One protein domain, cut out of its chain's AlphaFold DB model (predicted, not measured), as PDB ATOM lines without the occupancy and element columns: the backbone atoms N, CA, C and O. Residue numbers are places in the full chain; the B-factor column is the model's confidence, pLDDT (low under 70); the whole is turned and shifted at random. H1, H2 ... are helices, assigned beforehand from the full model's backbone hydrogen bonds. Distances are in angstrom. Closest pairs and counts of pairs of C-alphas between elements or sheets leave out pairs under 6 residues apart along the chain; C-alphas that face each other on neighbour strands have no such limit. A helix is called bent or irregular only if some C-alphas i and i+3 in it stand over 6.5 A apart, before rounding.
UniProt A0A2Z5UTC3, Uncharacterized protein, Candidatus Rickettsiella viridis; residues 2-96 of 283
ATOM      1  N   ILE A   2     -13.862  28.930   8.496       62.78
ATOM      2  CA  ILE A   2     -12.476  28.418   8.491       62.78
ATOM      3  C   ILE A   2     -12.292  27.094   7.720       62.78
ATOM      4  O   ILE A   2     -11.350  26.957   6.944       62.78
ATOM      5  N   ILE A   3     -13.209  26.134   7.860       72.88
ATOM      6  CA  ILE A   3     -13.032  24.789   7.278       72.88
ATOM      7  C   ILE A   3     -13.231  24.788   5.770       72.88
ATOM      8  O   ILE A   3     -12.472  24.137   5.065       72.88
ATOM      9  N   THR A   4     -14.165  25.582   5.247       73.50
ATOM     10  CA  THR A   4     -14.332  25.761   3.798       73.50
ATOM     11  C   THR A   4     -13.056  26.311   3.159       73.50
ATOM     12  O   THR A   4     -12.614  25.799   2.133       73.50
ATOM     13  N   LYS A   5     -12.406  27.296   3.802       79.06
ATOM     14  CA  LYS A   5     -11.106  27.826   3.355       79.06
ATOM     15  C   LYS A   5     -10.007  26.764   3.428       79.06
ATOM     16  O   LYS A   5      -9.231  26.638   2.483       79.06
ATOM     17  N   LYS A   6      -9.968  25.969   4.505       81.44
ATOM     18  CA  LYS A   6      -8.993  24.881   4.671       81.44
ATOM     19  C   LYS A   6      -9.175  23.781   3.622       81.44
ATOM     20  O   LYS A   6      -8.212  23.420   2.958       81.44
ATOM     21  N   LEU A   7     -10.399  23.308   3.400       83.56
ATOM     22  CA  LEU A   7     -10.709  22.312   2.370       83.56
ATOM     23  C   LEU A   7     -10.376  22.834   0.970       83.56
ATOM     24  O   LEU A   7      -9.854  22.084   0.150       83.56
ATOM     25  N   PHE A   8     -10.620  24.116   0.693       85.62
ATOM     26  CA  PHE A   8     -10.221  24.733  -0.570       85.62
ATOM     27  C   PHE A   8      -8.696  24.788  -0.739       85.62
ATOM     28  O   PHE A   8      -8.181  24.502  -1.819       85.62
ATOM     29  N   TYR A   9      -7.962  25.108   0.328       86.19
ATOM     30  CA  TYR A   9      -6.501  25.055   0.324       86.19
ATOM     31  C   TYR A   9      -5.983  23.632   0.065       86.19
ATOM     32  O   TYR A   9      -5.130  23.450  -0.800       86.19
ATOM     33  N   LEU A  10      -6.544  22.618   0.731       86.44
ATOM     34  CA  LEU A  10      -6.182  21.214   0.500       86.44
ATOM     35  C   LEU A  10      -6.411  20.801  -0.954       86.44
ATOM     36  O   LEU A  10      -5.550  20.156  -1.545       86.44
ATOM     37  N   LEU A  11      -7.520  21.228  -1.565       89.12
ATOM     38  CA  LEU A  11      -7.773  20.965  -2.979       89.12
ATOM     39  C   LEU A  11      -6.677  21.558  -3.875       89.12
ATOM     40  O   LEU A  11      -6.213  20.879  -4.787       89.12
ATOM     41  N   LYS A  12      -6.221  22.787  -3.599       88.25
ATOM     42  CA  LYS A  12      -5.103  23.400  -4.338       88.25
ATOM     43  C   LYS A  12      -3.808  22.605  -4.190       88.25
ATOM     44  O   LYS A  12      -3.103  22.422  -5.180       88.25
ATOM     45  N   VAL A  13      -3.510  22.119  -2.983       86.44
ATOM     46  CA  VAL A  13      -2.333  21.274  -2.722       86.44
ATOM     47  C   VAL A  13      -2.421  19.970  -3.517       86.44
ATOM     48  O   VAL A  13      -1.488  19.641  -4.248       86.44
ATOM     49  N   ILE A  14      -3.566  19.282  -3.458       87.12
ATOM     50  CA  ILE A  14      -3.830  18.045  -4.212       87.12
ATOM     51  C   ILE A  14      -3.700  18.279  -5.723       87.12
ATOM     52  O   ILE A  14      -3.176  17.433  -6.442       87.12
ATOM     53  N   GLN A  15      -4.176  19.422  -6.220       87.75
ATOM     54  CA  GLN A  15      -4.168  19.753  -7.646       87.75
ATOM     55  C   GLN A  15      -2.812  20.232  -8.175       87.75
ATOM     56  O   GLN A  15      -2.670  20.372  -9.393       87.75
ATOM     57  N   SER A  16      -1.827  20.465  -7.303       86.06
ATOM     58  CA  SER A  16      -0.471  20.798  -7.735       86.06
ATOM     59  C   SER A  16       0.103  19.681  -8.615       86.06
ATOM     60  O   SER A  16      -0.175  18.495  -8.420       86.06
ATOM     61  N   SER A  17       0.869  20.061  -9.639       60.19
ATOM     62  CA  SER A  17       1.274  19.173 -10.739       60.19
ATOM     63  C   SER A  17       2.075  17.943 -10.302       60.19
ATOM     64  O   SER A  17       2.098  16.960 -11.034       60.19
ATOM     65  N   ASN A  18       2.667  17.976  -9.105       76.06
ATOM     66  CA  ASN A  18       3.568  16.938  -8.605       76.06
ATOM     67  C   ASN A  18       2.997  16.152  -7.411       76.06
ATOM     68  O   ASN A  18       3.724  15.366  -6.808       76.06
ATOM     69  N   HIS A  19       1.731  16.358  -7.027       76.75
ATOM     70  CA  HIS A  19       1.192  15.673  -5.854       76.75
ATOM     71  C   HIS A  19       0.914  14.185  -6.151       76.75
ATOM     72  O   HIS A  19       0.167  13.877  -7.089       76.75
ATOM     73  N   PRO A  20       1.442  13.243  -5.347       82.50
ATOM     74  CA  PRO A  20       1.148  11.824  -5.516       82.50
ATOM     75  C   PRO A  20      -0.352  11.552  -5.337       82.50
ATOM     76  O   PRO A  20      -1.026  12.212  -4.544       82.50
ATOM     77  N   ASN A  21      -0.894  10.582  -6.077       86.38
ATOM     78  CA  ASN A  21      -2.302  10.160  -5.995       86.38
ATOM     79  C   ASN A  21      -3.343  11.275  -6.236       86.38
ATOM     80  O   ASN A  21      -4.493  11.149  -5.815       86.38
ATOM     81  N   ARG A  22      -2.978  12.350  -6.951       88.94
ATOM     82  CA  ARG A  22      -3.835  13.524  -7.212       88.94
ATOM     83  C   ARG A  22      -5.258  13.183  -7.661       88.94
ATOM     84  O   ARG A  22      -6.202  13.798  -7.169       88.94
ATOM     85  N   VAL A  23      -5.424  12.253  -8.604       88.44
ATOM     86  CA  VAL A  23      -6.748  11.885  -9.146       88.44
ATOM     87  C   VAL A  23      -7.632  11.303  -8.042       88.44
ATOM     88  O   VAL A  23      -8.742  11.778  -7.821       88.44
ATOM     89  N   LEU A  24      -7.099  10.337  -7.295       91.00
ATOM     90  CA  LEU A  24      -7.790   9.679  -6.191       91.00
ATOM     91  C   LEU A  24      -8.122  10.663  -5.061       91.00
ATOM     92  O   LEU A  24      -9.272  10.747  -4.634       91.00
ATOM     93  N   LEU A  25      -7.147  11.468  -4.634       91.38
ATOM     94  CA  LEU A  25      -7.342  12.464  -3.579       91.38
ATOM     95  C   LEU A  25      -8.326  13.570  -3.985       91.38
ATOM     96  O   LEU A  25      -9.037  14.091  -3.132       91.38
ATOM     97  N   SER A  26      -8.418  13.912  -5.274       91.38
ATOM     98  CA  SER A  26      -9.409  14.882  -5.763       91.38
ATOM     99  C   SER A  26     -10.837  14.343  -5.656       91.38
ATOM    100  O   SER A  26     -11.747  15.086  -5.288       91.38
ATOM    101  N   GLU A  27     -11.055  13.058  -5.938       92.88
ATOM    102  CA  GLU A  27     -12.367  12.423  -5.763       92.88
ATOM    103  C   GLU A  27     -12.714  12.222  -4.284       92.88
ATOM    104  O   GLU A  27     -13.831  12.514  -3.854       92.88
ATOM    105  N   GLU A  28     -11.746  11.803  -3.471       92.94
ATOM    106  CA  GLU A  28     -11.925  11.687  -2.023       92.94
ATOM    107  C   GLU A  28     -12.195  13.053  -1.370       92.94
ATOM    108  O   GLU A  28     -13.019  13.138  -0.459       92.94
ATOM    109  N   HIS A  29     -11.601  14.137  -1.879       92.56
ATOM    110  CA  HIS A  29     -11.915  15.504  -1.453       92.56
ATOM    111  C   HIS A  29     -13.384  15.852  -1.708       92.56
ATOM    112  O   HIS A  29     -14.068  16.315  -0.793       92.56
ATOM    113  N   LYS A  30     -13.902  15.568  -2.912       91.31
ATOM    114  CA  LYS A  30     -15.316  15.807  -3.249       91.31
ATOM    115  C   LYS A  30     -16.254  15.045  -2.315       91.31
ATOM    116  O   LYS A  30     -17.215  15.631  -1.818       91.31
ATOM    117  N   LYS A  31     -15.966  13.766  -2.043       91.62
ATOM    118  CA  LYS A  31     -16.761  12.940  -1.118       91.62
ATOM    119  C   LYS A  31     -16.755  13.513   0.297       91.62
ATOM    120  O   LYS A  31     -17.816  13.614   0.911       91.62
ATOM    121  N   LEU A  32     -15.590  13.935   0.792       89.19
ATOM    122  CA  LEU A  32     -15.467  14.540   2.117       89.19
ATOM    123  C   LEU A  32     -16.250  15.856   2.205       89.19
ATOM    124  O   LEU A  32     -17.000  16.057   3.155       89.19
ATOM    125  N   VAL A  33     -16.144  16.731   1.200       88.62
ATOM    126  CA  VAL A  33     -16.919  17.983   1.138       88.62
ATOM    127  C   VAL A  33     -18.422  17.701   1.100       88.62
ATOM    128  O   VAL A  33     -19.178  18.345   1.826       88.62
ATOM    129  N   ALA A  34     -18.865  16.731   0.297       88.44
ATOM    130  CA  ALA A  34     -20.272  16.347   0.222       88.44
ATOM    131  C   ALA A  34     -20.799  15.860   1.581       88.44
ATOM    132  O   ALA A  34     -21.851  16.313   2.024       88.44
ATOM    133  N   LEU A  35     -20.034  15.018   2.280       86.75
ATOM    134  CA  LEU A  35     -20.360  14.528   3.621       86.75
ATOM    135  C   LEU A  35     -20.400  15.658   4.668       86.75
ATOM    136  O   LEU A  35     -21.299  15.733   5.508       86.75
ATOM    137  N   LEU A  36     -19.440  16.581   4.608       82.81
ATOM    138  CA  LEU A  36     -19.391  17.742   5.497       82.81
ATOM    139  C   LEU A  36     -20.504  18.753   5.214       82.81
ATOM    140  O   LEU A  36     -20.867  19.505   6.116       82.81
ATOM    141  N   ASN A  37     -21.104  18.739   4.023       81.19
ATOM    142  CA  ASN A  37     -22.222  19.610   3.657       81.19
ATOM    143  C   ASN A  37     -23.593  18.922   3.758       81.19
ATOM    144  O   ASN A  37     -24.604  19.616   3.838       81.19
ATOM    145  N   SER A  38     -23.662  17.590   3.812       80.69
ATOM    146  CA  SER A  38     -24.936  16.874   3.908       80.69
ATOM    147  C   SER A  38     -25.604  17.076   5.270       80.69
ATOM    148  O   SER A  38     -24.933  17.157   6.305       80.69
ATOM    149  N   GLY A  39     -26.938  17.121   5.303       71.81
ATOM    150  CA  GLY A  39     -27.680  16.986   6.558       71.81
ATOM    151  C   GLY A  39     -27.383  15.628   7.202       71.81
ATOM    152  O   GLY A  39     -27.272  14.626   6.497       71.81
ATOM    153  N   LEU A  40     -27.214  15.590   8.526       71.12
ATOM    154  CA  LEU A  40     -27.053  14.328   9.250       71.12
ATOM    155  C   LEU A  40     -28.414  13.852   9.749       71.12
ATOM    156  O   LEU A  40     -29.107  14.579  10.459       71.12
ATOM    157  N   ILE A  41     -28.771  12.618   9.403       70.94
ATOM    158  CA  ILE A  41     -29.907  11.915   9.999       70.94
ATOM    159  C   ILE A  41     -29.362  11.140  11.207       70.94
ATOM    160  O   ILE A  41     -28.341  10.472  11.058       70.94
ATOM    161  N   PRO A  42     -30.005  11.183  12.389       67.62
ATOM    162  CA  PRO A  42     -29.509  10.546  13.612       67.62
ATOM    163  C   PRO A  42     -28.921   9.141  13.442       67.62
ATOM    164  O   PRO A  42     -27.794   8.879  13.858       67.62
ATOM    165  N   TYR A  43     -29.647   8.259  12.757       69.81
ATOM    166  CA  TYR A  43     -29.262   6.863  12.551       69.81
ATOM    167  C   TYR A  43     -28.067   6.676  11.606       69.81
ATOM    168  O   TYR A  43     -27.419   5.635  11.629       69.81
ATOM    169  N   SER A  44     -27.745   7.674  10.777       78.62
ATOM    170  CA  SER A  44     -26.600   7.624   9.867       78.62
ATOM    171  C   SER A  44     -25.340   8.243  10.463       78.62
ATOM    172  O   SER A  44     -24.295   8.182   9.816       78.62
ATOM    173  N   VAL A  45     -25.404   8.847  11.657       79.75
ATOM    174  CA  VAL A  45     -24.279   9.585  12.249       79.75
ATOM    175  C   VAL A  45     -23.052   8.693  12.477       79.75
ATOM    176  O   VAL A  45     -22.001   9.067  11.959       79.75
ATOM    177  N   PRO A  46     -23.134   7.514  13.131       81.69
ATOM    178  CA  PRO A  46     -21.959   6.654  13.316       81.69
ATOM    179  C   PRO A  46     -21.311   6.265  11.983       81.69
ATOM    180  O   PRO A  46     -20.111   6.445  11.789       81.69
ATOM    181  N   LYS A  47     -22.128   5.862  11.004       83.25
ATOM    182  CA  LYS A  47     -21.666   5.515   9.653       83.25
ATOM    183  C   LYS A  47     -21.040   6.704   8.918       83.25
ATOM    184  O   LYS A  47     -20.045   6.540   8.218       83.25
ATOM    185  N   SER A  48     -21.606   7.900   9.072       83.88
ATOM    186  CA  SER A  48     -21.083   9.134   8.468       83.88
ATOM    187  C   SER A  48     -19.737   9.502   9.082       83.88
ATOM    188  O   SER A  48     -18.793   9.793   8.356       83.88
ATOM    189  N   THR A  49     -19.616   9.404  10.406       83.25
ATOM    190  CA  THR A  49     -18.353   9.594  11.123       83.25
ATOM    191  C   THR A  49     -17.304   8.585  10.661       83.25
ATOM    192  O   THR A  49     -16.206   8.979  10.280       83.25
ATOM    193  N   GLN A  50     -17.650   7.298  10.594       86.19
ATOM    194  CA  GLN A  50     -16.748   6.257  10.100       86.19
ATOM    195  C   GLN A  50     -16.315   6.518   8.648       86.19
ATOM    196  O   GLN A  50     -15.133   6.429   8.329       86.19
ATOM    197  N   THR A  51     -17.250   6.916   7.780       88.06
ATOM    198  CA  THR A  51     -16.965   7.264   6.378       88.06
ATOM    199  C   THR A  51     -15.998   8.445   6.280       88.06
ATOM    200  O   THR A  51     -15.066   8.399   5.479       88.06
ATOM    201  N   ALA A  52     -16.171   9.478   7.113       86.94
ATOM    202  CA  ALA A  52     -15.243  10.606   7.171       86.94
ATOM    203  C   ALA A  52     -13.832  10.153   7.565       86.94
ATOM    204  O   ALA A  52     -12.863  10.587   6.954       86.94
ATOM    205  N   LYS A  53     -13.716   9.245   8.541       86.06
ATOM    206  CA  LYS A  53     -12.422   8.746   9.025       86.06
ATOM    207  C   LYS A  53     -11.718   7.805   8.053       86.06
ATOM    208  O   LYS A  53     -10.494   7.770   8.017       86.06
ATOM    209  N   LEU A  54     -12.464   7.050   7.249       89.25
ATOM    210  CA  LEU A  54     -11.890   6.187   6.211       89.25
ATOM    211  C   LEU A  54     -11.493   6.961   4.944       89.25
ATOM    212  O   LEU A  54     -10.777   6.426   4.099       89.25
ATOM    213  N   ASN A  55     -11.931   8.213   4.807       91.38
ATOM    214  CA  ASN A  55     -11.621   9.043   3.653       91.38
ATOM    215  C   ASN A  55     -10.116   9.324   3.545       91.38
ATOM    216  O   ASN A  55      -9.453   9.708   4.512       91.38
ATOM    217  N   GLN A  56      -9.564   9.190   2.341       90.38
ATOM    218  CA  GLN A  56      -8.114   9.309   2.173       90.38
ATOM    219  C   GLN A  56      -7.596  10.736   2.338       90.38
ATOM    220  O   GLN A  56      -6.461  10.901   2.768       90.38
ATOM    221  N   VAL A  57      -8.395  11.769   2.049       89.94
ATOM    222  CA  VAL A  57      -7.993  13.160   2.322       89.94
ATOM    223  C   VAL A  57      -7.950  13.409   3.826       89.94
ATOM    224  O   VAL A  57      -7.040  14.080   4.302       89.94
ATOM    225  N   TYR A  58      -8.877  12.822   4.587       87.31
ATOM    226  CA  TYR A  58      -8.860  12.897   6.048       87.31
ATOM    227  C   TYR A  58      -7.568  12.322   6.640       87.31
ATOM    228  O   TYR A  58      -6.952  12.952   7.497       87.31
ATOM    229  N   ASN A  59      -7.135  11.168   6.128       87.94
ATOM    230  CA  ASN A  59      -5.938  10.480   6.608       87.94
ATOM    231  C   ASN A  59      -4.635  11.088   6.068       87.94
ATOM    232  O   ASN A  59      -3.717  11.319   6.837       87.94
ATOM    233  N   THR A  60      -4.557  11.408   4.772       87.44
ATOM    234  CA  THR A  60      -3.326  11.933   4.136       87.44
ATOM    235  C   THR A  60      -2.897  13.285   4.704       87.44
ATOM    236  O   THR A  60      -1.713  13.602   4.706       87.44
ATOM    237  N   PHE A  61      -3.855  14.097   5.157       86.62
ATOM    238  CA  PHE A  61      -3.601  15.433   5.705       86.62
ATOM    239  C   PHE A  61      -3.793  15.504   7.225       86.62
ATOM    240  O   PHE A  61      -3.972  16.602   7.754       86.62
ATOM    241  N   ASP A  62      -3.807  14.353   7.906       85.31
ATOM    242  CA  ASP A  62      -3.909  14.236   9.364       85.31
ATOM    243  C   ASP A  62      -5.031  15.092   9.975       85.31
ATOM    244  O   ASP A  62      -4.876  15.755  11.003       85.31
ATOM    245  N   LEU A  63      -6.210  15.090   9.344       85.06
ATOM    246  CA  LEU A  63      -7.319  15.950   9.767       85.06
ATOM    247  C   LEU A  63      -7.876  15.578  11.149       85.06
ATOM    248  O   LEU A  63      -8.539  16.406  11.764       85.06
ATOM    249  N   HIS A  64      -7.556  14.387  11.660       79.50
ATOM    250  CA  HIS A  64      -7.865  13.953  13.026       79.50
ATOM    251  C   HIS A  64      -7.151  14.773  14.119       79.50
ATOM    252  O   HIS A  64      -7.583  14.746  15.272       79.50
ATOM    253  N   ILE A  65      -6.075  15.491  13.765       80.12
ATOM    254  CA  ILE A  65      -5.333  16.396  14.661       80.12
ATOM    255  C   ILE A  65      -5.961  17.800  14.658       80.12
ATOM    256  O   ILE A  65      -5.759  18.579  15.586       80.12
ATOM    257  N   ASP A  66      -6.760  18.146  13.638       78.69
ATOM    258  CA  ASP A  66      -7.496  19.411  13.604       78.69
ATOM    259  C   ASP A  66      -8.934  19.229  14.118       78.69
ATOM    260  O   ASP A  66      -9.825  18.836  13.349       78.69
ATOM    261  N   PRO A  67      -9.221  19.601  15.381       77.44
ATOM    262  CA  PRO A  67     -10.543  19.418  15.970       77.44
ATOM    263  C   PRO A  67     -11.644  20.164  15.206       77.44
ATOM    264  O   PRO A  67     -12.811  19.788  15.308       77.44
ATOM    265  N   ASN A  68     -11.317  21.192  14.410       78.44
ATOM    266  CA  ASN A  68     -12.316  21.956  13.667       78.44
ATOM    267  C   ASN A  68     -13.035  21.100  12.617       78.44
ATOM    268  O   ASN A  68     -14.258  21.203  12.476       78.44
ATOM    269  N   VAL A  69     -12.308  20.234  11.900       79.69
ATOM    270  CA  VAL A  69     -12.892  19.383  10.848       79.69
ATOM    271  C   VAL A  69     -13.941  18.459  11.456       79.69
ATOM    272  O   VAL A  69     -15.093  18.445  11.018       79.69
ATOM    273  N   PHE A  70     -13.570  17.763  12.528       83.06
ATOM    274  CA  PHE A  70     -14.469  16.869  13.243       83.06
ATOM    275  C   PHE A  70     -15.627  17.620  13.923       83.06
ATOM    276  O   PHE A  70     -16.785  17.198  13.832       83.06
ATOM    277  N   LYS A  71     -15.360  18.805  14.495       83.44
ATOM    278  CA  LYS A  71     -16.382  19.691  15.072       83.44
ATOM    279  C   LYS A  71     -17.482  20.032  14.064       83.44
ATOM    280  O   LYS A  71     -18.630  20.117  14.473       83.44
ATOM    281  N   THR A  72     -17.205  20.128  12.759       80.12
ATOM    282  CA  THR A  72     -18.254  20.369  11.735       80.12
ATOM    283  C   THR A  72     -19.252  19.228  11.595       80.12
ATOM    284  O   THR A  72     -20.439  19.478  11.380       80.12
ATOM    285  N   ILE A  73     -18.795  17.984  11.727       80.19
ATOM    286  CA  ILE A  73     -19.669  16.808  11.683       80.19
ATOM    287  C   ILE A  73     -20.512  16.780  12.957       80.19
ATOM    288  O   ILE A  73     -21.740  16.765  12.906       80.19
ATOM    289  N   ILE A  74     -19.836  16.847  14.103       85.62
ATOM    290  CA  ILE A  74     -20.454  16.679  15.417       85.62
ATOM    291  C   ILE A  74     -21.400  17.827  15.768       85.62
ATOM    292  O   ILE A  74     -22.428  17.623  16.414       85.62
ATOM    293  N   ASN A  75     -21.120  19.039  15.297       81.38
ATOM    294  CA  ASN A  75     -21.945  20.199  15.587       81.38
ATOM    295  C   ASN A  75     -23.382  20.074  15.077       81.38
ATOM    296  O   ASN A  75     -24.289  20.554  15.754       81.38
ATOM    297  N   LYS A  76     -23.605  19.367  13.966       78.31
ATOM    298  CA  LYS A  76     -24.943  19.121  13.407       78.31
ATOM    299  C   LYS A  76     -25.817  18.238  14.301       78.31
ATOM    300  O   LYS A  76     -27.031  18.194  14.126       78.31
ATOM    301  N   ILE A  77     -25.212  17.525  15.247       82.62
ATOM    302  CA  ILE A  77     -25.919  16.641  16.165       82.62
ATOM    303  C   ILE A  77     -26.557  17.489  17.266       82.62
ATOM    304  O   ILE A  77     -25.904  18.290  17.935       82.62
ATOM    305  N   VAL A  78     -27.858  17.313  17.449       81.31
ATOM    306  CA  VAL A  78     -28.682  18.097  18.380       81.31
ATOM    307  C   VAL A  78     -29.307  17.254  19.494       81.31
ATOM    308  O   VAL A  78     -30.030  17.796  20.333       81.31
ATOM    309  N   ASP A  79     -29.046  15.949  19.491       82.75
ATOM    310  CA  ASP A  79     -29.526  14.974  20.471       82.75
ATOM    311  C   ASP A  79     -28.332  14.407  21.248       82.75
ATOM    312  O   ASP A  79     -27.358  13.939  20.653       82.75
ATOM    313  N   CYS A  80     -28.392  14.484  22.579       85.69
ATOM    314  CA  CYS A  80     -27.326  14.019  23.460       85.69
ATOM    315  C   CYS A  80     -27.113  12.505  23.364       85.69
ATOM    316  O   CYS A  80     -25.965  12.073  23.417       85.69
ATOM    317  N   LYS A  81     -28.177  11.723  23.129       86.12
ATOM    318  CA  LYS A  81     -28.102  10.256  23.055       86.12
ATOM    319  C   LYS A  81     -27.222   9.784  21.907       86.12
ATOM    320  O   LYS A  81     -26.562   8.760  22.009       86.12
ATOM    321  N   ILE A  82     -27.190  10.547  20.815       86.50
ATOM    322  CA  ILE A  82     -26.338  10.246  19.663       86.50
ATOM    323  C   ILE A  82     -24.866  10.462  20.028       86.50
ATOM    324  O   ILE A  82     -24.026   9.648  19.667       86.50
ATOM    325  N   ILE A  83     -24.543  11.540  20.750       88.50
ATOM    326  CA  ILE A  83     -23.166  11.802  21.194       88.50
ATOM    327  C   ILE A  83     -22.713  10.762  22.222       88.50
ATOM    328  O   ILE A  83     -21.581  10.300  22.143       88.50
ATOM    329  N   GLU A  84     -23.592  10.375  23.148       88.00
ATOM    330  CA  GLU A  84     -23.334   9.292  24.107       88.00
ATOM    331  C   GLU A  84     -23.061   7.978  23.372       88.00
ATOM    332  O   GLU A  84     -22.003   7.392  23.564       88.00
ATOM    333  N   ALA A  85     -23.907   7.606  22.408       85.00
ATOM    334  CA  ALA A  85     -23.679   6.421  21.585       85.00
ATOM    335  C   ALA A  85     -22.341   6.468  20.820       85.00
ATOM    336  O   ALA A  85     -21.663   5.453  20.709       85.00
ATOM    337  N   LEU A  86     -21.922   7.635  20.306       86.06
ATOM    338  CA  LEU A  86     -20.611   7.780  19.658       86.06
ATOM    339  C   LEU A  86     -19.443   7.595  20.635       86.06
ATOM    340  O   LEU A  86     -18.416   7.056  20.233       86.06
ATOM    341  N   LEU A  87     -19.584   8.047  21.884       85.44
ATOM    342  CA  LEU A  87     -18.583   7.855  22.938       85.44
ATOM    343  C   LEU A  87     -18.532   6.395  23.420       85.44
ATOM    344  O   LEU A  87     -17.447   5.895  23.716       85.44
ATOM    345  N   ASP A  88     -19.680   5.716  23.430       82.88
ATOM    346  CA  ASP A  88     -19.853   4.335  23.894       82.88
ATOM    347  C   ASP A  88     -19.536   3.272  22.821       82.88
ATOM    348  O   ASP A  88     -19.570   2.078  23.114       82.88
ATOM    349  N   MET A  89     -19.168   3.676  21.594       74.94
ATOM    350  CA  MET A  89     -18.745   2.791  20.490       74.94
ATOM    351  C   MET A  89     -17.219   2.804  20.222       74.94
ATOM    352  O   MET A  89     -16.795   2.978  19.072       74.94
ATOM    353  N   PRO A  90     -16.337   2.600  21.223       63.44
ATOM    354  CA  PRO A  90     -14.892   2.669  21.007       63.44
ATOM    355  C   PRO A  90     -14.355   1.534  20.117       63.44
ATOM    356  O   PRO A  90     -13.249   1.650  19.595       63.44
ATOM    357  N   THR A  91     -15.109   0.445  19.934       62.50
ATOM    358  CA  THR A  91     -14.696  -0.722  19.136       62.50
ATOM    359  C   THR A  91     -14.907  -0.553  17.632       62.50
ATOM    360  O   THR A  91     -14.252  -1.241  16.855       62.50
ATOM    361  N   GLU A  92     -15.792   0.352  17.202       70.88
ATOM    362  CA  GLU A  92     -16.133   0.539  15.781       70.88
ATOM    363  C   GLU A  92     -15.486   1.789  15.174       70.88
ATOM    364  O   GLU A  92     -15.176   1.827  13.980       70.88
ATOM    365  N   ILE A  93     -15.263   2.817  16.000       75.62
ATOM    366  CA  ILE A  93     -14.673   4.089  15.589       75.62
ATOM    367  C   ILE A  93     -13.605   4.478  16.612       75.62
ATOM    368  O   ILE A  93     -13.903   4.881  17.733       75.62
ATOM    369  N   SER A  94     -12.335   4.388  16.214       82.62
ATOM    370  CA  SER A  94     -11.235   4.931  17.016       82.62
ATOM    371  C   SER A  94     -11.275   6.456  16.956       82.62
ATOM    372  O   SER A  94     -11.366   6.998  15.860       82.62
ATOM    373  N   TYR A  95     -11.191   7.150  18.092       85.81
ATOM    374  CA  TYR A  95     -11.130   8.617  18.170       85.81
ATOM    375  C   TYR A  95      -9.790   9.079  18.743       85.81
ATOM    376  O   TYR A  95      -9.326   8.511  19.739       85.81
ATOM    377  N   SER A  96      -9.206  10.130  18.157       85.19
ATOM    378  CA  SER A  96      -8.050  10.824  18.738       85.19
ATOM    379  C   SER A  96      -8.422  11.497  20.067       85.19
ATOM    380  O   SER A  96      -9.600  11.598  20.431       85.19
TER     381      SER A  96
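This is residues 2 to 96 of the 283 residues of an uncharacterized protein of Candidatus Rickettsiella viridis (UniProt A0A2Z5UTC3). H1 and H2 form a helical hairpin, its turn at residues 16 to 21 sticking out at one end of an elongated body, with H6 at the other end. Between these ends H4 packs on H2, H3 folds back after H2, and H5 is near H1, H2 and H3. The printed part has 95 residues with six helices, H1 to H6, and no named strand: all helix, compact, radius of gyration of the C-alphas 13.9 A, spans 46 by 24 by 20 A.

H1, residues 2 to 15, begins at C-alpha 2 (-12.476, 28.418, 8.491) and is 20.1 A long. H2, 22 to 37, is 22.2 A; H3, 42 to 54, is 19.6 A and irregular, C-alphas 43 and 46 being 7.3 A apart. H4 is 56 to 60, H5 67 to 75, H6 80 to 87, ending at C-alpha 87 (-18.583, 7.855, 22.938).

H1 and H2 touch at a shallow tilt of 16 degrees, opposite ways, closest C-alphas Ile 14 and Arg 22, 5.4 A. Residues 25 to 32 of H2 touch H4. H3 only just touches H2 and H6, 3 C-alpha pairs within 8 A each. O i to N i+4 pairs are within hydrogen-bond range throughout H1, H2, H4 and H6, in 7 of 9 in H3, 4 of 5 in H5.

The farthest C-alphas, Ser 17 and Lys 81, are 45.7 A apart. The printed part has no cut and no long link. pLDDT is under 70 at residues 2, 17, 42 to 43 and 90 to 91.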